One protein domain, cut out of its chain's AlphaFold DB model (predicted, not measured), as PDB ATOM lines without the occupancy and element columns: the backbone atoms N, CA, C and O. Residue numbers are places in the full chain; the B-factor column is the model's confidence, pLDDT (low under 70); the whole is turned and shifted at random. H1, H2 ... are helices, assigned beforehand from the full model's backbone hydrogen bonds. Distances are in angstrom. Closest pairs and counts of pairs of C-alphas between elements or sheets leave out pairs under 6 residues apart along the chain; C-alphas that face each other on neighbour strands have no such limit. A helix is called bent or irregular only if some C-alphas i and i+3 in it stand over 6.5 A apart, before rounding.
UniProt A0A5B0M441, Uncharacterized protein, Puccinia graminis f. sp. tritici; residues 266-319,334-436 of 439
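What this domain is: This is residues 266 to 319 and 334 to 436 of the 439 residues of an uncharacterized protein of Puccinia graminis f. sp. tritici (UniProt A0A5B0M441). Three long helices, H1, H5 and H6, make an up-and-down bundle, each running against the one before it, in a rod spanning 59 by 28 by 26 A. H2 folds back on one end of H1, the bent H3 packs slantwise on H5, and tiny H4 meets residues 291 to 295 of H1. There are 157 printed residues, with six named helices, H1 to H6 in order, and no named strand: the class is all helix. The whole is only just loose, close to compact, with a radius of gyration of the C-alphas of 18.4 A.

How they stand to each other: Start with H1, residues 266 to 298, the hub. H2, residues 304 to 314, forms a hairpin with it, touching residues 289 to 296 alone; Lys 293 and Val 314 have the closest C-alphas, 6.1 A apart. H3, residues 335 to 357, was assigned as one helix by its hydrogen bonds but is bent: C-alphas 343 and 346 are 7.5 A apart. Look to H5, residues 372 to 398: it touches H1 at a shallow tilt of 17 degrees, opposite ways, closest at C-alphas Glu 276 and Tyr 388, 4.8 A. Arm H3b, residues 346 to 357, touches residues 378 to 390 of H5 alone, at a steep tilt of 47 degrees, closest at C-alphas Ala 348 and Gln 386, 5.0 A. Arm H3a, residues 335 to 343, touches residues 390 to 394 of H5 alone, closest at C-alphas Tyr 341 and Ile 390, 6.3 A. H4, residues 362 to 365, only just touches H1, with 3 pairs of C-alphas within 8 A, the closest those of Arg 291 and Leu 363, 7.0 A. H6, residues 405 to 434, touches H1 the same way at a shallow tilt of 8 degrees, closest at C-alphas Phe 281 and Tyr 417, 6.9 A. In H1, H2, H3a, H3b and H5 every O i to N i+4 pair is within hydrogen-bond range; in H6 22 of 26 are, and H4 is too short for one.

Where its parts are: Find C-alpha 266 at (121.852, 117.946, 101.556); from there H1 runs 48.6 A. H5 covers 39.7 A from C-alpha 372 at (109.175, 114.108, 139.353). H6, with a kink of 34 degrees near residue 415, covers 43.1 A to C-alpha 434 at (125.395, 135.214, 149.357).

The domain as a whole: The C-alphas farthest apart, of Gly 302 and Leu 402, are 60.6 A apart. Residues 320 to 333 are cut out, and C-alphas 319 and 334 stand 29.6 A apart across the cut. Of the links printed whole, none is long. Mean pLDDT of the printed part is 77.2; 47 residues are under 70, among them 359 to 370.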
ATOM      1  N   LEU A 266     121.054 117.789 100.335       87.06
ATOM      2  CA  LEU A 266     121.852 117.946 101.556       87.06
ATOM      3  C   LEU A 266     121.215 118.967 102.514       87.06
ATOM      4  O   LEU A 266     121.194 118.728 103.721       87.06
ATOM      5  N   LEU A 267     120.623 120.033 101.959       88.81
ATOM      6  CA  LEU A 267     119.949 121.097 102.703       88.81
ATOM      7  C   LEU A 267     118.898 120.537 103.668       88.81
ATOM      8  O   LEU A 267     118.829 120.961 104.813       88.81
ATOM      9  N   PHE A 268     118.138 119.515 103.274       89.56
ATOM     10  CA  PHE A 268     117.173 118.891 104.181       89.56
ATOM     11  C   PHE A 268     117.820 118.305 105.441       89.56
ATOM     12  O   PHE A 268     117.302 118.505 106.535       89.56
ATOM     13  N   ASN A 269     118.965 117.627 105.319       87.25
ATOM     14  CA  ASN A 269     119.656 117.052 106.480       87.25
ATOM     15  C   ASN A 269     120.271 118.144 107.365       87.25
ATOM     16  O   ASN A 269     120.248 118.022 108.592       87.25
ATOM     17  N   GLN A 270     120.759 119.230 106.756       89.81
ATOM     18  CA  GLN A 270     121.251 120.403 107.482       89.81
ATOM     19  C   GLN A 270     120.130 121.027 108.322       89.81
ATOM     20  O   GLN A 270     120.271 121.170 109.536       89.81
ATOM     21  N   ILE A 271     118.973 121.289 107.709       91.69
ATOM     22  CA  ILE A 271     117.810 121.869 108.392       91.69
ATOM     23  C   ILE A 271     117.269 120.934 109.473       91.69
ATOM     24  O   ILE A 271     117.000 121.378 110.584       91.69
ATOM     25  N   ARG A 272     117.162 119.629 109.202       90.69
ATOM     26  CA  ARG A 272     116.744 118.650 110.216       90.69
ATOM     27  C   ARG A 272     117.672 118.658 111.425       90.69
ATOM     28  O   ARG A 272     117.189 118.685 112.552       90.69
ATOM     29  N   THR A 273     118.982 118.668 111.202       90.50
ATOM     30  CA  THR A 273     119.973 118.718 112.288       90.50
ATOM     31  C   THR A 273     119.877 120.029 113.069       90.50
ATOM     32  O   THR A 273     119.919 120.018 114.301       90.50
ATOM     33  N   PHE A 274     119.670 121.151 112.376       92.50
ATOM     34  CA  PHE A 274     119.438 122.456 112.990       92.50
ATOM     35  C   PHE A 274     118.194 122.476 113.888       92.50
ATOM     36  O   PHE A 274     118.294 122.865 115.051       92.50
ATOM     37  N   GLU A 275     117.043 122.000 113.402       93.94
ATOM     38  CA  GLU A 275     115.804 121.955 114.189       93.94
ATOM     39  C   GLU A 275     115.978 121.127 115.469       93.94
ATOM     40  O   GLU A 275     115.594 121.569 116.555       93.94
ATOM     41  N   GLU A 276     116.595 119.943 115.367       92.75
ATOM     42  CA  GLU A 276     116.834 119.095 116.540       92.75
ATOM     43  C   GLU A 276     117.841 119.725 117.518       92.75
ATOM     44  O   GLU A 276     117.714 119.520 118.728       92.75
ATOM     45  N   SER A 277     118.791 120.531 117.025       90.62
ATOM     46  CA  SER A 277     119.731 121.302 117.855       90.62
ATOM     47  C   SER A 277     119.005 122.388 118.653       90.62
ATOM     48  O   SER A 277     119.127 122.446 119.877       90.62
ATOM     49  N   VAL A 278     118.171 123.200 117.994       92.25
ATOM     50  CA  VAL A 278     117.343 124.220 118.662       92.25
ATOM     51  C   VAL A 278     116.404 123.570 119.688       92.25
ATOM     52  O   VAL A 278     116.268 124.064 120.813       92.25
ATOM     53  N   GLY A 279     115.806 122.423 119.348       92.94
ATOM     54  CA  GLY A 279     114.964 121.639 120.255       92.94
ATOM     55  C   GLY A 279     115.710 121.101 121.481       92.94
ATOM     56  O   GLY A 279     115.193 121.166 122.604       92.94
ATOM     57  N   LEU A 280     116.939 120.610 121.296       90.25
ATOM     58  CA  LEU A 280     117.806 120.166 122.390       90.25
ATOM     59  C   LEU A 280     118.132 121.328 123.320       90.25
ATOM     60  O   LEU A 280     117.948 121.214 124.534       90.25
ATOM     61  N   PHE A 281     118.524 122.472 122.759       88.50
ATOM     62  CA  PHE A 281     118.839 123.638 123.567       88.50
ATOM     63  C   PHE A 281     117.624 124.140 124.355       88.50
ATOM     64  O   PHE A 281     117.722 124.421 125.548       88.50
ATOM     65  N   SER A 282     116.442 124.156 123.738       91.56
ATOM     66  CA  SER A 282     115.201 124.498 124.437       91.56
ATOM     67  C   SER A 282     114.856 123.512 125.560       91.56
ATOM     68  O   SER A 282     114.379 123.923 126.619       91.56
ATOM     69  N   SER A 283     115.108 122.212 125.373       90.81
ATOM     70  CA  SER A 283     114.889 121.192 126.414       90.81
ATOM     71  C   SER A 283     115.830 121.386 127.603       90.81
ATOM     72  O   SER A 283     115.416 121.271 128.758       90.81
ATOM     73  N   ILE A 284     117.077 121.762 127.324       86.62
ATOM     74  CA  ILE A 284     118.077 122.123 128.329       86.62
ATOM     75  C   ILE A 284     117.634 123.357 129.120       86.62
ATOM     76  O   ILE A 284     117.592 123.316 130.350       86.62
ATOM     77  N   MET A 285     117.236 124.429 128.430       86.88
ATOM     78  CA  MET A 285     116.773 125.666 129.067       86.88
ATOM     79  C   MET A 285     115.508 125.448 129.903       86.88
ATOM     80  O   MET A 285     115.391 125.995 131.002       86.88
ATOM     81  N   HIS A 286     114.593 124.595 129.432       89.06
ATOM     82  CA  HIS A 286     113.439 124.154 130.210       89.06
ATOM     83  C   HIS A 286     113.867 123.399 131.472       89.06
ATOM     84  O   HIS A 286     113.375 123.692 132.557       89.06
ATOM     85  N   SER A 287     114.807 122.457 131.374       86.19
ATOM     86  CA  SER A 287     115.290 121.722 132.548       86.19
ATOM     87  C   SER A 287     115.965 122.632 133.572       86.19
ATOM     88  O   SER A 287     115.719 122.478 134.766       86.19
ATOM     89  N   VAL A 288     116.772 123.602 133.130       82.31
ATOM     90  CA  VAL A 288     117.342 124.630 134.017       82.31
ATOM     91  C   VAL A 288     116.215 125.392 134.716       82.31
ATOM     92  O   VAL A 288     116.231 125.532 135.933       82.31
ATOM     93  N   HIS A 289     115.188 125.821 133.982       84.62
ATOM     94  CA  HIS A 289     114.043 126.519 134.564       84.62
ATOM     95  C   HIS A 289     113.270 125.684 135.602       84.62
ATOM     96  O   HIS A 289     112.949 126.197 136.673       84.62
ATOM     97  N   VAL A 290     112.997 124.406 135.325       85.19
ATOM     98  CA  VAL A 290     112.315 123.508 136.275       85.19
ATOM     99  C   VAL A 290     113.134 123.348 137.556       85.19
ATOM    100  O   VAL A 290     112.578 123.456 138.648       85.19
ATOM    101  N   ARG A 291     114.458 123.168 137.440       80.19
ATOM    102  CA  ARG A 291     115.352 123.110 138.606       80.19
ATOM    103  C   ARG A 291     115.279 124.393 139.428       80.19
ATOM    104  O   ARG A 291     115.061 124.321 140.629       80.19
ATOM    105  N   ARG A 292     115.347 125.559 138.781       78.88
ATOM    106  CA  ARG A 292     115.228 126.873 139.442       78.88
ATOM    107  C   ARG A 292     113.933 127.034 140.217       78.88
ATOM    108  O   ARG A 292     113.945 127.494 141.355       78.88
ATOM    109  N   LYS A 293     112.814 126.636 139.610       80.38
ATOM    110  CA  LYS A 293     111.502 126.655 140.256       80.38
ATOM    111  C   LYS A 293     111.477 125.739 141.481       80.38
ATOM    112  O   LYS A 293     110.983 126.150 142.526       80.38
ATOM    113  N   ALA A 294     112.028 124.532 141.370       78.88
ATOM    114  CA  ALA A 294     112.130 123.611 142.497       78.88
ATOM    115  C   ALA A 294     113.005 124.187 143.622       78.88
ATOM    116  O   ALA A 294     112.614 124.123 144.785       78.88
ATOM    117  N   THR A 295     114.138 124.813 143.291       74.00
ATOM    118  CA  THR A 295     115.005 125.447 144.289       74.00
ATOM    119  C   THR A 295     114.313 126.624 144.970       74.00
ATOM    120  O   THR A 295     114.365 126.708 146.189       74.00
ATOM    121  N   LEU A 296     113.599 127.483 144.228       75.44
ATOM    122  CA  LEU A 296     112.793 128.572 144.799       75.44
ATOM    123  C   LEU A 296     111.796 128.060 145.852       75.44
ATOM    124  O   LEU A 296     111.661 128.674 146.904       75.44
ATOM    125  N   LEU A 297     111.127 126.933 145.589       74.19
ATOM    126  CA  LEU A 297     110.179 126.325 146.531       74.19
ATOM    127  C   LEU A 297     110.852 125.740 147.782       74.19
ATOM    128  O   LEU A 297     110.188 125.573 148.801       74.19
ATOM    129  N   ALA A 298     112.147 125.426 147.709       72.94
ATOM    130  CA  ALA A 298     112.927 124.895 148.823       72.94
ATOM    131  C   ALA A 298     113.579 125.992 149.691       72.94
ATOM    132  O   ALA A 298     114.071 125.688 150.778       72.94
ATOM    133  N   VAL A 299     113.591 127.257 149.246       71.81
ATOM    134  CA  VAL A 299     114.160 128.372 150.019       71.81
ATOM    135  C   VAL A 299     113.295 128.665 151.254       71.81
ATOM    136  O   VAL A 299     112.095 128.908 151.110       71.81
ATOM    137  N   PRO A 300     113.876 128.709 152.471       69.06
ATOM    138  CA  PRO A 300     113.139 129.079 153.676       69.06
ATOM    139  C   PRO A 300     112.533 130.487 153.581       69.06
ATOM    140  O   PRO A 300     113.176 131.423 153.107       69.06
ATOM    141  N   MET A 301     111.330 130.672 154.136       68.19
ATOM    142  CA  MET A 301     110.601 131.957 154.127       68.19
ATOM    143  C   MET A 301     111.341 133.129 154.809       68.19
ATOM    144  O   MET A 301     110.920 134.275 154.677       68.19
ATOM    145  N   GLY A 302     112.454 132.872 155.506       67.50
ATOM    146  CA  GLY A 302     113.289 133.882 156.166       67.50
ATOM    147  C   GLY A 302     114.119 134.781 155.236       67.50
ATOM    148  O   GLY A 302     114.817 135.659 155.737       67.50
ATOM    149  N   HIS A 303     114.055 134.602 153.909       71.44
ATOM    150  CA  HIS A 303     114.822 135.396 152.935       71.44
ATOM    151  C   HIS A 303     113.925 136.053 151.862       71.44
ATOM    152  O   HIS A 303     113.955 135.642 150.697       71.44
ATOM    153  N   PRO A 304     113.135 137.089 152.206       75.94
ATOM    154  CA  PRO A 304     112.175 137.712 151.285       75.94
ATOM    155  C   PRO A 304     112.826 138.317 150.030       75.94
ATOM    156  O   PRO A 304     112.305 138.140 148.933       75.94
ATOM    157  N   GLU A 305     114.003 138.941 150.147       75.38
ATOM    158  CA  GLU A 305     114.731 139.489 148.988       75.38
ATOM    159  C   GLU A 305     115.216 138.406 148.011       75.38
ATOM    160  O   GLU A 305     115.237 138.610 146.796       75.38
ATOM    161  N   LEU A 306     115.632 137.246 148.536       71.75
ATOM    162  CA  LEU A 306     116.040 136.105 147.717       71.75
ATOM    163  C   LEU A 306     114.824 135.513 147.001       71.75
ATOM    164  O   LEU A 306     114.898 135.238 145.805       71.75
ATOM    165  N   LEU A 307     113.699 135.372 147.711       72.88
ATOM    166  CA  LEU A 307     112.433 134.910 147.140       72.88
ATOM    167  C   LEU A 307     111.957 135.829 146.012       72.88
ATOM    168  O   LEU A 307     111.568 135.331 144.961       72.88
ATOM    169  N   GLU A 308     112.032 137.148 146.185       74.00
ATOM    170  CA  GLU A 308     111.648 138.112 145.150       74.00
ATOM    171  C   GLU A 308     112.549 138.016 143.907       74.00
ATOM    172  O   GLU A 308     112.055 137.897 142.782       74.00
ATOM    173  N   LYS A 309     113.877 137.965 144.096       70.19
ATOM    174  CA  LYS A 309     114.838 137.797 142.990       70.19
ATOM    175  C   LYS A 309     114.635 136.488 142.231       70.19
ATOM    176  O   LYS A 309     114.671 136.477 141.001       70.19
ATOM    177  N   LEU A 310     114.407 135.389 142.948       69.06
ATOM    178  CA  LEU A 310     114.158 134.081 142.349       69.06
ATOM    179  C   LEU A 310     112.790 134.031 141.651       69.06
ATOM    180  O   LEU A 310     112.696 133.493 140.549       69.06
ATOM    181  N   LYS A 311     111.747 134.645 142.224       72.69
ATOM    182  CA  LYS A 311     110.403 134.724 141.629       72.69
ATOM    183  C   LYS A 311     110.425 135.435 140.275       72.69
ATOM    184  O   LYS A 311     109.904 134.894 139.298       72.69
ATOM    185  N   ASN A 312     111.139 136.555 140.170       66.44
ATOM    186  CA  ASN A 312     111.333 137.269 138.901       66.44
ATOM    187  C   ASN A 312     112.073 136.421 137.841       66.44
ATOM    188  O   ASN A 312     111.881 136.605 136.641       66.44
ATOM    189  N   GLY A 313     112.898 135.456 138.264       65.06
ATOM    190  CA  GLY A 313     113.583 134.506 137.380       65.06
ATOM    191  C   GLY A 313     112.730 133.317 136.909       65.06
ATOM    192  O   GLY A 313     113.128 132.625 135.960       65.06
ATOM    193  N   VAL A 314     111.576 133.079 137.547       69.81
ATOM    194  CA  VAL A 314     110.689 131.918 137.335       69.81
ATOM    195  C   VAL A 314     109.338 132.310 136.711       69.81
ATOM    196  O   VAL A 314     108.697 131.473 136.082       69.81
ATOM    197  N   GLU A 315     108.913 133.570 136.777       73.06
ATOM    198  CA  GLU A 315     107.742 134.050 136.024       73.06
ATOM    199  C   GLU A 315     108.063 134.166 134.522       73.06
ATOM    200  O   GLU A 315     108.455 135.215 134.017       73.06
ATOM    201  N   LYS A 316     107.939 133.049 133.795       81.56
ATOM    202  CA  LYS A 316     108.172 132.960 132.346       81.56
ATOM    203  C   LYS A 316     107.014 132.254 131.655       81.56
ATOM    204  O   LYS A 316     106.397 131.360 132.229       81.56
ATOM    205  N   LEU A 317     106.771 132.618 130.399       88.25
ATOM    206  CA  LEU A 317     105.827 131.918 129.537       88.25
ATOM    207  C   LEU A 317     106.488 130.661 128.974       88.25
ATOM    208  O   LEU A 317     107.380 130.753 128.130       88.25
ATOM    209  N   ILE A 318     106.073 129.502 129.475       90.06
ATOM    210  CA  ILE A 318     106.750 128.226 129.245       90.06
ATOM    211  C   ILE A 318     105.735 127.107 129.003       90.06
ATOM    212  O   ILE A 318     104.748 126.990 129.727       90.06
ATOM    213  N   ASP A 319     105.983 126.280 127.993       90.19
ATOM    214  CA  ASP A 319     105.231 125.049 127.760       90.19
ATOM    215  C   ASP A 319     105.751 123.898 128.638       90.19
ATOM    216  O   ASP A 319     106.838 123.959 129.201       90.19
ATOM    217  N   ASP A 334     111.730 110.024 104.672       61.97
ATOM    218  CA  ASP A 334     111.710 108.831 103.803       61.97
ATOM    219  C   ASP A 334     112.222 107.577 104.515       61.97
ATOM    220  O   ASP A 334     112.965 107.673 105.495       61.97
ATOM    221  N   ASP A 335     111.938 106.412 103.926       56.66
ATOM    222  CA  ASP A 335     112.448 105.102 104.351       56.66
ATOM    223  C   ASP A 335     113.976 105.083 104.491       56.66
ATOM    224  O   ASP A 335     114.496 104.537 105.456       56.66
ATOM    225  N   VAL A 336     114.721 105.753 103.603       54.75
ATOM    226  CA  VAL A 336     116.194 105.847 103.698       54.75
ATOM    227  C   VAL A 336     116.628 106.537 104.993       54.75
ATOM    228  O   VAL A 336     117.563 106.089 105.652       54.75
ATOM    229  N   ASN A 337     115.926 107.599 105.398       60.69
ATOM    230  CA  ASN A 337     116.204 108.256 106.671       60.69
ATOM    231  C   ASN A 337     115.775 107.380 107.850       60.69
ATOM    232  O   ASN A 337     116.449 107.424 108.870       60.69
ATOM    233  N   GLN A 338     114.725 106.562 107.721       65.50
ATOM    234  CA  GLN A 338     114.324 105.603 108.759       65.50
ATOM    235  C   GLN A 338     115.335 104.455 108.921       65.50
ATOM    236  O   GLN A 338     115.671 104.090 110.047       65.50
ATOM    237  N   VAL A 339     115.889 103.931 107.824       64.62
ATOM    238  CA  VAL A 339     116.949 102.907 107.844       64.62
ATOM    239  C   VAL A 339     118.220 103.461 108.494       64.62
ATOM    240  O   VAL A 339     118.765 102.840 109.409       64.62
ATOM    241  N   SER A 340     118.668 104.658 108.093       69.06
ATOM    242  CA  SER A 340     119.799 105.332 108.746       69.06
ATOM    243  C   SER A 340     119.504 105.659 110.214       69.06
ATOM    244  O   SER A 340     120.392 105.545 111.053       69.06
ATOM    245  N   TYR A 341     118.259 106.005 110.556       71.62
ATOM    246  CA  TYR A 341     117.849 106.235 111.942       71.62
ATOM    247  C   TYR A 341     118.046 104.975 112.797       71.62
ATOM    248  O   TYR A 341     118.666 105.043 113.859       71.62
ATOM    249  N   GLY A 342     117.606 103.814 112.298       76.62
ATOM    250  CA  GLY A 342     117.785 102.525 112.970       76.62
ATOM    251  C   GLY A 342     119.255 102.134 113.157       76.62
ATOM    252  O   GLY A 342     119.618 101.616 114.212       76.62
ATOM    253  N   LYS A 343     120.127 102.448 112.184       84.19
ATOM    254  CA  LYS A 343     121.584 102.208 112.278       84.19
ATOM    255  C   LYS A 343     122.210 102.905 113.492       84.19
ATOM    256  O   LYS A 343     123.065 102.328 114.160       84.19
ATOM    257  N   TYR A 344     121.793 104.138 113.768       86.75
ATOM    258  CA  TYR A 344     122.388 104.983 114.807       86.75
ATOM    259  C   TYR A 344     121.742 104.857 116.178       86.75
ATOM    260  O   TYR A 344     122.354 105.254 117.168       86.75
ATOM    261  N   GLN A 345     120.541 104.290 116.255       86.75
ATOM    262  CA  GLN A 345     119.714 104.316 117.456       86.75
ATOM    263  C   GLN A 345     120.433 103.791 118.708       86.75
ATOM    264  O   GLN A 345     120.503 104.496 119.711       86.75
ATOM    265  N   LYS A 346     121.044 102.602 118.638       87.00
ATOM    266  CA  LYS A 346     121.709 101.989 119.800       87.00
ATOM    267  C   LYS A 346     122.900 102.813 120.310       87.00
ATOM    268  O   LYS A 346     123.111 102.916 121.512       87.00
ATOM    269  N   ILE A 347     123.673 103.415 119.404       88.56
ATOM    270  CA  ILE A 347     124.817 104.264 119.775       88.56
ATOM    271  C   ILE A 347     124.315 105.596 120.346       88.56
ATOM    272  O   ILE A 347     124.848 106.086 121.340       88.56
ATOM    273  N   ALA A 348     123.252 106.154 119.761       87.88
ATOM    274  CA  ALA A 348     122.604 107.361 120.258       87.88
ATOM    275  C   ALA A 348     122.101 107.177 121.694       87.88
ATOM    276  O   ALA A 348     122.252 108.081 122.512       87.88
ATOM    277  N   GLU A 349     121.537 106.008 122.013       89.00
ATOM    278  CA  GLU A 349     121.073 105.661 123.357       89.00
ATOM    279  C   GLU A 349     122.203 105.715 124.387       89.00
ATOM    280  O   GLU A 349     122.062 106.409 125.395       89.00
ATOM    281  N   THR A 350     123.340 105.074 124.098       88.75
ATOM    282  CA  THR A 350     124.529 105.095 124.964       88.75
ATOM    283  C   THR A 350     125.110 106.504 125.111       88.75
ATOM    284  O   THR A 350     125.352 106.963 126.225       88.75
ATOM    285  N   ASN A 351     125.269 107.238 124.008       87.06
ATOM    286  CA  ASN A 351     125.807 108.599 124.050       87.06
ATOM    287  C   ASN A 351     124.887 109.561 124.813       87.06
ATOM    288  O   ASN A 351     125.362 110.492 125.458       87.06
ATOM    289  N   ALA A 352     123.571 109.349 124.756       87.19
ATOM    290  CA  ALA A 352     122.612 110.154 125.502       87.19
ATOM    291  C   ALA A 352     122.709 109.929 127.013       87.19
ATOM    292  O   ALA A 352     122.507 110.870 127.776       87.19
ATOM    293  N   GLU A 353     123.028 108.710 127.453       87.00
ATOM    294  CA  GLU A 353     123.279 108.419 128.869       87.00
ATOM    295  C   GLU A 353     124.518 109.149 129.372       87.00
ATOM    296  O   GLU A 353     124.446 109.841 130.387       87.00
ATOM    297  N   GLU A 354     125.615 109.089 128.617       85.00
ATOM    298  CA  GLU A 354     126.840 109.821 128.948       85.00
ATOM    299  C   GLU A 354     126.641 111.346 128.901       85.00
ATOM    300  O   GLU A 354     127.196 112.098 129.704       85.00
ATOM    301  N   PHE A 355     125.841 111.839 127.953       83.38
ATOM    302  CA  PHE A 355     125.522 113.262 127.864       83.38
ATOM    303  C   PHE A 355     124.722 113.736 129.081       83.38
ATOM    304  O   PHE A 355     125.031 114.775 129.665       83.38
ATOM    305  N   VAL A 356     123.704 112.968 129.481       82.25
ATOM    306  CA  VAL A 356     122.840 113.305 130.615       82.25
ATOM    307  C   VAL A 356     123.572 113.182 131.949       82.25
ATOM    308  O   VAL A 356     123.358 114.031 132.812       82.25
ATOM    309  N   SER A 357     124.481 112.218 132.117       79.38
ATOM    310  CA  SER A 357     125.267 112.095 133.354       79.38
ATOM    311  C   SER A 357     126.156 113.320 133.606       79.38
ATOM    312  O   SER A 357     126.394 113.698 134.749       79.38
ATOM    313  N   LYS A 358     126.600 114.008 132.545       74.06
ATOM    314  CA  LYS A 358     127.312 115.298 132.638       74.06
ATOM    315  C   LYS A 358     126.383 116.473 132.976       74.06
ATOM    316  O   LYS A 358     126.857 117.545 133.342       74.06
ATOM    317  N   PHE A 359     125.074 116.283 132.822       65.62
ATOM    318  CA  PHE A 359     124.017 117.269 133.053       65.62
ATOM    319  C   PHE A 359     123.374 117.180 134.441       65.62
ATOM    320  O   PHE A 359     122.607 118.076 134.806       65.62
ATOM    321  N   GLU A 360     123.663 116.122 135.204       64.25
ATOM    322  CA  GLU A 360     123.257 115.977 136.603       64.25
ATOM    323  C   GLU A 360     123.933 117.070 137.443       64.25
ATOM    324  O   GLU A 360     125.068 116.950 137.908       64.25
ATOM    325  N   SER A 361     123.246 118.207 137.568       62.19
ATOM    326  CA  SER A 361     123.830 119.420 138.126       62.19
ATOM    327  C   SER A 361     123.924 119.392 139.647       62.19
ATOM    328  O   SER A 361     123.196 118.672 140.336       62.19
ATOM    329  N   SER A 362     124.791 120.247 140.190       54.66
ATOM    330  CA  SER A 362     124.893 120.509 141.629       54.66
ATOM    331  C   SER A 362     123.600 121.070 142.228       54.66
ATOM    332  O   SER A 362     123.327 120.781 143.386       54.66
ATOM    333  N   LEU A 363     122.770 121.793 141.462       53.72
ATOM    334  CA  LEU A 363     121.470 122.295 141.942       53.72
ATOM    335  C   LEU A 363     120.516 121.157 142.324       53.72
ATOM    336  O   LEU A 363     119.743 121.292 143.266       53.72
ATOM    337  N   THR A 364     120.598 120.014 141.637       56.28
ATOM    338  CA  THR A 364     119.830 118.807 141.982       56.28
ATOM    339  C   THR A 364     120.259 118.213 143.325       56.28
ATOM    340  O   THR A 364     119.427 117.664 144.036       56.28
ATOM    341  N   LYS A 365     121.537 118.375 143.706       59.75
ATOM    342  CA  LYS A 365     122.065 117.936 145.011       59.75
ATOM    343  C   LYS A 365     121.559 118.798 146.174       59.75
ATOM    344  O   LYS A 365     121.572 118.329 147.302       59.75
ATOM    345  N   MET A 366     121.093 120.018 145.891       57.31
ATOM    346  CA  MET A 366     120.566 120.962 146.887       57.31
ATOM    347  C   MET A 366     119.082 120.728 147.217       57.31
ATOM    348  O   MET A 366     118.528 121.405 148.081       57.31
ATOM    349  N   LEU A 367     118.404 119.814 146.514       62.81
ATOM    350  CA  LEU A 367     116.990 119.531 146.735       62.81
ATOM    351  C   LEU A 367     116.827 118.330 147.683       62.81
ATOM    352  O   LEU A 367     117.385 117.268 147.415       62.81
ATOM    353  N   PRO A 368     116.022 118.448 148.758       56.47
ATOM    354  CA  PRO A 368     115.834 117.372 149.735       56.47
ATOM    355  C   PRO A 368     115.063 116.155 149.185       56.47
ATOM    356  O   PRO A 368     115.032 115.107 149.825       56.47
ATOM    357  N   ALA A 369     114.445 116.275 148.007       64.19
ATOM    358  CA  ALA A 369     113.787 115.188 147.289       64.19
ATOM    359  C   ALA A 369     113.991 115.359 145.780       64.19
ATOM    360  O   ALA A 369     114.002 116.490 145.303       64.19
ATOM    361  N   ASP A 370     114.093 114.246 145.044       65.88
ATOM    362  CA  ASP A 370     114.165 114.200 143.577       65.88
ATOM    363  C   ASP A 370     112.763 114.417 142.963       65.88
ATOM    364  O   ASP A 370     111.955 113.476 142.900       65.88
ATOM    365  N   PRO A 371     112.402 115.652 142.561       76.06
ATOM    366  CA  PRO A 371     111.058 115.986 142.119       76.06
ATOM    367  C   PRO A 371     110.783 115.345 140.757       76.06
ATOM    368  O   PRO A 371     111.590 115.424 139.831       76.06
ATOM    369  N   MET A 372     109.585 114.777 140.595       82.19
ATOM    370  CA  MET A 372     109.175 114.108 139.353       82.19
ATOM    371  C   MET A 372     109.332 114.996 138.104       82.19
ATOM    372  O   MET A 372     109.678 114.492 137.037       82.19
ATOM    373  N   GLU A 373     109.117 116.311 138.231       82.50
ATOM    374  CA  GLU A 373     109.287 117.275 137.136       82.50
ATOM    375  C   GLU A 373     110.743 117.370 136.644       82.50
ATOM    376  O   GLU A 373     110.959 117.503 135.440       82.50
ATOM    377  N   ILE A 374     111.732 117.243 137.539       84.06
ATOM    378  CA  ILE A 374     113.160 117.278 137.185       84.06
ATOM    379  C   ILE A 374     113.559 115.990 136.461       84.06
ATOM    380  O   ILE A 374     114.159 116.052 135.388       84.06
ATOM    381  N   ARG A 375     113.167 114.817 136.982       84.38
ATOM    382  CA  ARG A 375     113.391 113.538 136.280       84.38
ATOM    383  C   ARG A 375     112.800 113.555 134.877       84.38
ATOM    384  O   ARG A 375     113.439 113.126 133.918       84.38
ATOM    385  N   TYR A 376     111.587 114.086 134.754       87.62
ATOM    386  CA  TYR A 376     110.919 114.216 133.470       87.62
ATOM    387  C   TYR A 376     111.678 115.147 132.513       87.62
ATOM    388  O   TYR A 376     111.880 114.796 131.349       87.62
ATOM    389  N   SER A 377     112.138 116.314 132.984       88.94
ATOM    390  CA  SER A 377     112.891 117.243 132.135       88.94
ATOM    391  C   SER A 377     114.235 116.666 131.688       88.94
ATOM    392  O   SER A 377     114.628 116.874 130.541       88.94
ATOM    393  N   ILE A 378     114.904 115.890 132.545       87.00
ATOM    394  CA  ILE A 378     116.130 115.155 132.204       87.00
ATOM    395  C   ILE A 378     115.848 114.074 131.151       87.00
ATOM    396  O   ILE A 378     116.556 113.999 130.146       87.00
ATOM    397  N   GLY A 379     114.782 113.287 131.325       89.12
ATOM    398  CA  GLY A 379     114.345 112.305 130.330       89.12
ATOM    399  C   GLY A 379     114.092 112.940 128.960       89.12
ATOM    400  O   GLY A 379     114.526 112.409 127.939       89.12
ATOM    401  N   LYS A 380     113.494 114.137 128.929       90.38
ATOM    402  CA  LYS A 380     113.297 114.893 127.683       90.38
ATOM    403  C   LYS A 380     114.593 115.366 127.037       90.38
ATOM    404  O   LYS A 380     114.700 115.307 125.815       90.38
ATOM    405  N   ILE A 381     115.587 115.785 127.821       88.88
ATOM    406  CA  ILE A 381     116.926 116.070 127.287       88.88
ATOM    407  C   ILE A 381     117.519 114.809 126.655       88.88
ATOM    408  O   ILE A 381     118.033 114.895 125.543       88.88
ATOM    409  N   LYS A 382     117.408 113.647 127.319       89.69
ATOM    410  CA  LYS A 382     117.895 112.360 126.793       89.69
ATOM    411  C   LYS A 382     117.277 112.055 125.427       89.69
ATOM    412  O   LYS A 382     118.005 111.874 124.454       89.69
ATOM    413  N   GLU A 383     115.947 112.057 125.345       90.81
ATOM    414  CA  GLU A 383     115.200 111.797 124.104       90.81
ATOM    415  C   GLU A 383     115.592 112.772 122.985       90.81
ATOM    416  O   GLU A 383     115.803 112.376 121.838       90.81
ATOM    417  N   GLN A 384     115.705 114.060 123.311       91.00
ATOM    418  CA  GLN A 384     116.012 115.082 122.320       91.00
ATOM    419  C   GLN A 384     117.474 115.025 121.858       91.00
ATOM    420  O   GLN A 384     117.751 115.231 120.677       91.00
ATOM    421  N   PHE A 385     118.406 114.689 122.754       89.81
ATOM    422  CA  PHE A 385     119.804 114.473 122.400       89.81
ATOM    423  C   PHE A 385     119.959 113.287 121.450       89.81
ATOM    424  O   PHE A 385     120.678 113.406 120.462       89.81
ATOM    425  N   GLN A 386     119.248 112.179 121.688       90.50
ATOM    426  CA  GLN A 386     119.250 111.031 120.772       90.50
ATOM    427  C   GLN A 386     118.827 111.449 119.361       90.50
ATOM    428  O   GLN A 386     119.512 111.136 118.388       90.50
ATOM    429  N   ARG A 387     117.729 112.209 119.245       90.62
ATOM    430  CA  ARG A 387     117.227 112.707 117.955       90.62
ATOM    431  C   ARG A 387     118.243 113.599 117.255       90.62
ATOM    432  O   ARG A 387     118.545 113.352 116.089       90.62
ATOM    433  N   TYR A 388     118.784 114.585 117.968       90.94
ATOM    434  CA  TYR A 388     119.837 115.459 117.457       90.94
ATOM    435  C   TYR A 388     121.049 114.656 116.979       90.94
ATOM    436  O   TYR A 388     121.485 114.829 115.844       90.94
ATOM    437  N   TRP A 389     121.555 113.744 117.808       90.12
ATOM    438  CA  TRP A 389     122.765 112.990 117.511       90.12
ATOM    439  C   TRP A 389     122.592 112.114 116.270       90.12
ATOM    440  O   TRP A 389     123.465 112.106 115.407       90.12
ATOM    441  N   ILE A 390     121.446 111.441 116.130       90.06
ATOM    442  CA  ILE A 390     121.137 110.645 114.935       90.06
ATOM    443  C   ILE A 390     121.113 111.528 113.682       90.06
ATOM    444  O   ILE A 390     121.736 111.173 112.683       90.06
ATOM    445  N   GLN A 391     120.428 112.678 113.717       89.19
ATOM    446  CA  GLN A 391     120.400 113.592 112.566       89.19
ATOM    447  C   GLN A 391     121.797 114.117 112.227       89.19
ATOM    448  O   GLN A 391     122.169 114.152 111.057       89.19
ATOM    449  N   PHE A 392     122.595 114.431 113.247       89.06
ATOM    450  CA  PHE A 392     123.972 114.864 113.069       89.06
ATOM    451  C   PHE A 392     124.841 113.784 112.407       89.06
ATOM    452  O   PHE A 392     125.583 114.094 111.482       89.06
ATOM    453  N   GLN A 393     124.711 112.507 112.788       88.12
ATOM    454  CA  GLN A 393     125.431 111.418 112.110       88.12
ATOM    455  C   GLN A 393     124.994 111.246 110.648       88.12
ATOM    456  O   GLN A 393     125.838 111.073 109.772       88.12
ATOM    457  N   ILE A 394     123.690 111.342 110.365       87.19
ATOM    458  CA  ILE A 394     123.166 111.282 108.990       87.19
ATOM    459  C   ILE A 394     123.732 112.424 108.141       87.19
ATOM    460  O   ILE A 394     124.096 112.213 106.983       87.19
ATOM    461  N   LEU A 395     123.812 113.631 108.707       87.19
ATOM    462  CA  LEU A 395     124.429 114.779 108.053       87.19
ATOM    463  C   LEU A 395     125.913 114.512 107.763       87.19
ATOM    464  O   LEU A 395     126.328 114.653 106.617       87.19
ATOM    465  N   MET A 396     126.674 114.057 108.762       85.38
ATOM    466  CA  MET A 396     128.106 113.763 108.632       85.38
ATOM    467  C   MET A 396     128.413 112.695 107.574       85.38
ATOM    468  O   MET A 396     129.427 112.791 106.893       85.38
ATOM    469  N   GLU A 397     127.555 111.684 107.406       84.69
ATOM    470  CA  GLU A 397     127.728 110.677 106.348       84.69
ATOM    471  C   GLU A 397     127.506 111.226 104.938       84.69
ATOM    472  O   GLU A 397     128.089 110.722 103.978       84.69
ATOM    473  N   ARG A 398     126.607 112.205 104.797       79.38
ATOM    474  CA  ARG A 398     126.205 112.751 103.494       79.38
ATOM    475  C   ARG A 398     127.009 113.974 103.084       79.38
ATOM    476  O   ARG A 398     127.038 114.308 101.900       79.38
ATOM    477  N   GLU A 399     127.621 114.659 104.038       77.38
ATOM    478  CA  GLU A 399     128.446 115.825 103.778       77.38
ATOM    479  C   GLU A 399     129.848 115.390 103.322       77.38
ATOM    480  O   GLU A 399     130.533 114.610 103.982       77.38
ATOM    481  N   SER A 400     130.287 115.870 102.154       62.53
ATOM    482  CA  SER A 400     131.657 115.632 101.686       62.53
ATOM    483  C   SER A 400     132.647 116.525 102.446       62.53
ATOM    484  O   SER A 400     132.264 117.545 103.021       62.53
ATOM    485  N   MET A 401     133.949 116.208 102.389       52.91
ATOM    486  CA  MET A 401     135.003 117.020 103.027       52.91
ATOM    487  C   MET A 401     135.012 118.509 102.607       52.91
ATOM    488  O   MET A 401     135.667 119.312 103.261       52.91
ATOM    489  N   LEU A 402     134.294 118.900 101.546       46.00
ATOM    490  CA  LEU A 402     134.258 120.267 101.017       46.00
ATOM    491  C   LEU A 402     133.211 121.187 101.688       46.00
ATOM    492  O   LEU A 402     133.248 122.389 101.447       46.00
ATOM    493  N   PHE A 403     132.303 120.666 102.528       54.47
ATOM    494  CA  PHE A 403     131.169 121.428 103.097       54.47
ATOM    495  C   PHE A 403     131.157 121.523 104.643       54.47
ATOM    496  O   PHE A 403     130.159 121.927 105.228       54.47
ATOM    497  N   GLN A 404     132.278 121.237 105.316       64.12
ATOM    498  CA  GLN A 404     132.366 121.007 106.776       64.12
ATOM    499  C   GLN A 404     131.902 122.149 107.707       64.12
ATOM    500  O   GLN A 404     131.679 121.911 108.895       64.12
ATOM    501  N   ASN A 405     131.730 123.379 107.217       71.44
ATOM    502  CA  ASN A 405     131.446 124.541 108.070       71.44
ATOM    503  C   ASN A 405     130.139 124.412 108.873       71.44
ATOM    504  O   ASN A 405     130.085 124.848 110.028       71.44
ATOM    505  N   PHE A 406     129.099 123.813 108.286       74.38
ATOM    506  CA  PHE A 406     127.809 123.647 108.955       74.38
ATOM    507  C   PHE A 406     127.852 122.508 109.983       74.38
ATOM    508  O   PHE A 406     127.380 122.666 111.110       74.38
ATOM    509  N   SER A 407     128.489 121.380 109.656       74.69
ATOM    510  CA  SER A 407     128.693 120.305 110.632       74.69
ATOM    511  C   SER A 407     129.593 120.719 111.795       74.69
ATOM    512  O   SER A 407     129.319 120.345 112.935       74.69
ATOM    513  N   GLU A 408     130.616 121.544 111.564       76.56
ATOM    514  CA  GLU A 408     131.416 122.132 112.647       76.56
ATOM    515  C   GLU A 408     130.583 123.029 113.571       76.56
ATOM    516  O   GLU A 408     130.756 122.991 114.794       76.56
ATOM    517  N   LEU A 409     129.673 123.830 113.004       77.50
ATOM    518  CA  LEU A 409     128.717 124.619 113.776       77.50
ATOM    519  C   LEU A 409     127.839 123.696 114.633       77.50
ATOM    520  O   LEU A 409     127.781 123.878 115.850       77.50
ATOM    521  N   MET A 410     127.217 122.681 114.024       80.25
ATOM    522  CA  MET A 410     126.349 121.725 114.723       80.25
ATOM    523  C   MET A 410     127.097 120.936 115.803       80.25
ATOM    524  O   MET A 410     126.537 120.701 116.870       80.25
ATOM    525  N   ALA A 411     128.366 120.574 115.591       75.81
ATOM    526  CA  ALA A 411     129.203 119.949 116.615       75.81
ATOM    527  C   ALA A 411     129.455 120.897 117.802       75.81
ATOM    528  O   ALA A 411     129.406 120.478 118.964       75.81
ATOM    529  N   GLY A 412     129.682 122.186 117.517       70.44
ATOM    530  CA  GLY A 412     129.891 123.239 118.514       70.44
ATOM    531  C   GLY A 412     128.721 123.411 119.484       70.44
ATOM    532  O   GLY A 412     128.959 123.558 120.684       70.44
ATOM    533  N   PHE A 413     127.481 123.279 119.000       69.19
ATOM    534  CA  PHE A 413     126.270 123.382 119.823       69.19
ATOM    535  C   PHE A 413     126.304 122.460 121.051       69.19
ATOM    536  O   PHE A 413     125.998 122.902 122.157       69.19
ATOM    537  N   SER A 414     126.750 121.207 120.889       63.81
ATOM    538  CA  SER A 414     126.836 120.235 121.993       63.81
ATOM    539  C   SER A 414     127.736 120.701 123.148       63.81
ATOM    540  O   SER A 414     127.432 120.470 124.319       63.81
ATOM    541  N   ARG A 415     128.824 121.407 122.822       67.69
ATOM    542  CA  ARG A 415     129.781 121.971 123.779       67.69
ATOM    543  C   ARG A 415     129.260 123.267 124.398       67.69
ATOM    544  O   ARG A 415     129.431 123.484 125.598       67.69
ATOM    545  N   ASP A 416     128.607 124.103 123.596       67.38
ATOM    546  CA  ASP A 416     128.054 125.384 124.041       67.38
ATOM    547  C   ASP A 416     126.941 125.189 125.086       67.38
ATOM    548  O   ASP A 416     126.800 126.007 125.997       67.38
ATOM    549  N   TYR A 417     126.224 124.063 125.036       71.50
ATOM    550  CA  TYR A 417     125.231 123.678 126.042       71.50
ATOM    551  C   TYR A 417     125.793 123.577 127.456       71.50
ATOM    552  O   TYR A 417     125.242 124.187 128.374       71.50
ATOM    553  N   PHE A 418     126.888 122.838 127.642       67.94
ATOM    554  CA  PHE A 418     127.486 122.655 128.965       67.94
ATOM    555  C   PHE A 418     128.009 123.973 129.527       67.94
ATOM    556  O   PHE A 418     127.786 124.276 130.697       67.94
ATOM    557  N   TYR A 419     128.644 124.785 128.679       70.50
ATOM    558  CA  TYR A 419     129.102 126.111 129.076       70.50
ATOM    559  C   TYR A 419     127.934 126.994 129.528       70.50
ATOM    560  O   TYR A 419     127.990 127.583 130.603       70.50
ATOM    561  N   LEU A 420     126.859 127.080 128.739       67.00
ATOM    562  CA  LEU A 420     125.735 127.970 129.037       67.00
ATOM    563  C   LEU A 420     124.963 127.533 130.278       67.00
ATOM    564  O   LEU A 420     124.596 128.377 131.089       67.00
ATOM    565  N   VAL A 421     124.764 126.229 130.468       68.00
ATOM    566  CA  VAL A 421     124.150 125.696 131.690       68.00
ATOM    567  C   VAL A 421     125.016 126.009 132.895       68.00
ATOM    568  O   VAL A 421     124.499 126.523 133.882       68.00
ATOM    569  N   HIS A 422     126.330 125.805 132.792       71.69
ATOM    570  CA  HIS A 422     127.246 126.157 133.866       71.69
ATOM    571  C   HIS A 422     127.178 127.651 134.211       71.69
ATOM    572  O   HIS A 422     127.059 127.990 135.382       71.69
ATOM    573  N   GLN A 423     127.176 128.548 133.220       71.25
ATOM    574  CA  GLN A 423     127.047 129.992 133.461       71.25
ATOM    575  C   GLN A 423     125.704 130.362 134.105       71.25
ATOM    576  O   GLN A 423     125.657 131.152 135.048       71.25
ATOM    577  N   LEU A 424     124.606 129.771 133.627       68.44
ATOM    578  CA  LEU A 424     123.265 130.022 134.153       68.44
ATOM    579  C   LEU A 424     123.106 129.519 135.592       68.44
ATOM    580  O   LEU A 424     122.447 130.181 136.389       68.44
ATOM    581  N   GLU A 425     123.692 128.374 135.933       69.31
ATOM    582  CA  GLU A 425     123.626 127.807 137.282       69.31
ATOM    583  C   GLU A 425     124.646 128.459 138.234       69.31
ATOM    584  O   GLU A 425     124.372 128.587 139.426       69.31
ATOM    585  N   LYS A 426     125.792 128.940 137.732       71.56
ATOM    586  CA  LYS A 426     126.822 129.625 138.533       71.56
ATOM    587  C   LYS A 426     126.287 130.891 139.201       71.56
ATOM    588  O   LYS A 426     126.482 131.062 140.402       71.56
ATOM    589  N   GLY A 427     125.561 131.733 138.461       68.31
ATOM    590  CA  GLY A 427     124.952 132.942 139.032       68.31
ATOM    591  C   GLY A 427     123.964 132.636 140.166       68.31
ATOM    592  O   GLY A 427     123.827 133.409 141.111       68.31
ATOM    593  N   GLU A 428     123.313 131.475 140.123       66.12
ATOM    594  CA  GLU A 428     122.380 131.041 141.166       66.12
ATOM    595  C   GLU A 428     123.105 130.466 142.371       66.12
ATOM    596  O   GLU A 428     122.772 130.806 143.501       66.12
ATOM    597  N   GLN A 429     124.153 129.674 142.151       69.38
ATOM    598  CA  GLN A 429     125.027 129.214 143.230       69.38
ATOM    599  C   GLN A 429     125.651 130.389 143.995       69.38
ATOM    600  O   GLN A 429     125.742 130.345 145.220       69.38
ATOM    601  N   GLU A 430     126.061 131.449 143.294       72.06
ATOM    602  CA  GLU A 430     126.568 132.681 143.908       72.06
ATOM    603  C   GLU A 430     125.488 133.411 144.718       72.06
ATOM    604  O   GLU A 430     125.763 133.868 145.830       72.06
ATOM    605  N   LEU A 431     124.247 133.462 144.218       68.06
ATOM    606  CA  LEU A 431     123.107 133.986 144.973       68.06
ATOM    607  C   LEU A 431     122.860 133.168 146.249       68.06
ATOM    608  O   LEU A 431     122.798 133.750 147.328       68.06
ATOM    609  N   PHE A 432     122.794 131.837 146.177       68.69
ATOM    610  CA  PHE A 432     122.582 130.996 147.362       68.69
ATOM    611  C   PHE A 432     123.694 131.150 148.402       68.69
ATOM    612  O   PHE A 432     123.396 131.324 149.586       68.69
ATOM    613  N   LYS A 433     124.960 131.189 147.961       72.62
ATOM    614  CA  LYS A 433     126.110 131.472 148.835       72.62
ATOM    615  C   LYS A 433     125.971 132.817 149.538       72.62
ATOM    616  O   LYS A 433     126.198 132.904 150.741       72.62
ATOM    617  N   ARG A 434     125.570 133.863 148.808       72.62
ATOM    618  CA  ARG A 434     125.395 135.214 149.357       72.62
ATOM    619  C   ARG A 434     124.321 135.281 150.444       72.62
ATOM    620  O   ARG A 434     124.458 136.075 151.367       72.62
ATOM    621  N   TYR A 435     123.273 134.470 150.333       66.31
ATOM    622  CA  TYR A 435     122.156 134.448 151.283       66.31
ATOM    623  C   TYR A 435     122.271 133.339 152.344       66.31
ATOM    624  O   TYR A 435     121.342 133.156 153.124       66.31
ATOM    625  N   GLY A 436     123.405 132.628 152.418       61.19
ATOM    626  CA  GLY A 436     123.676 131.648 153.474       61.19
ATOM    627  C   GLY A 436     122.799 130.394 153.422       61.19
ATOM    628  O   GLY A 436     122.625 129.737 154.446       61.19
TER     629      GLY A 436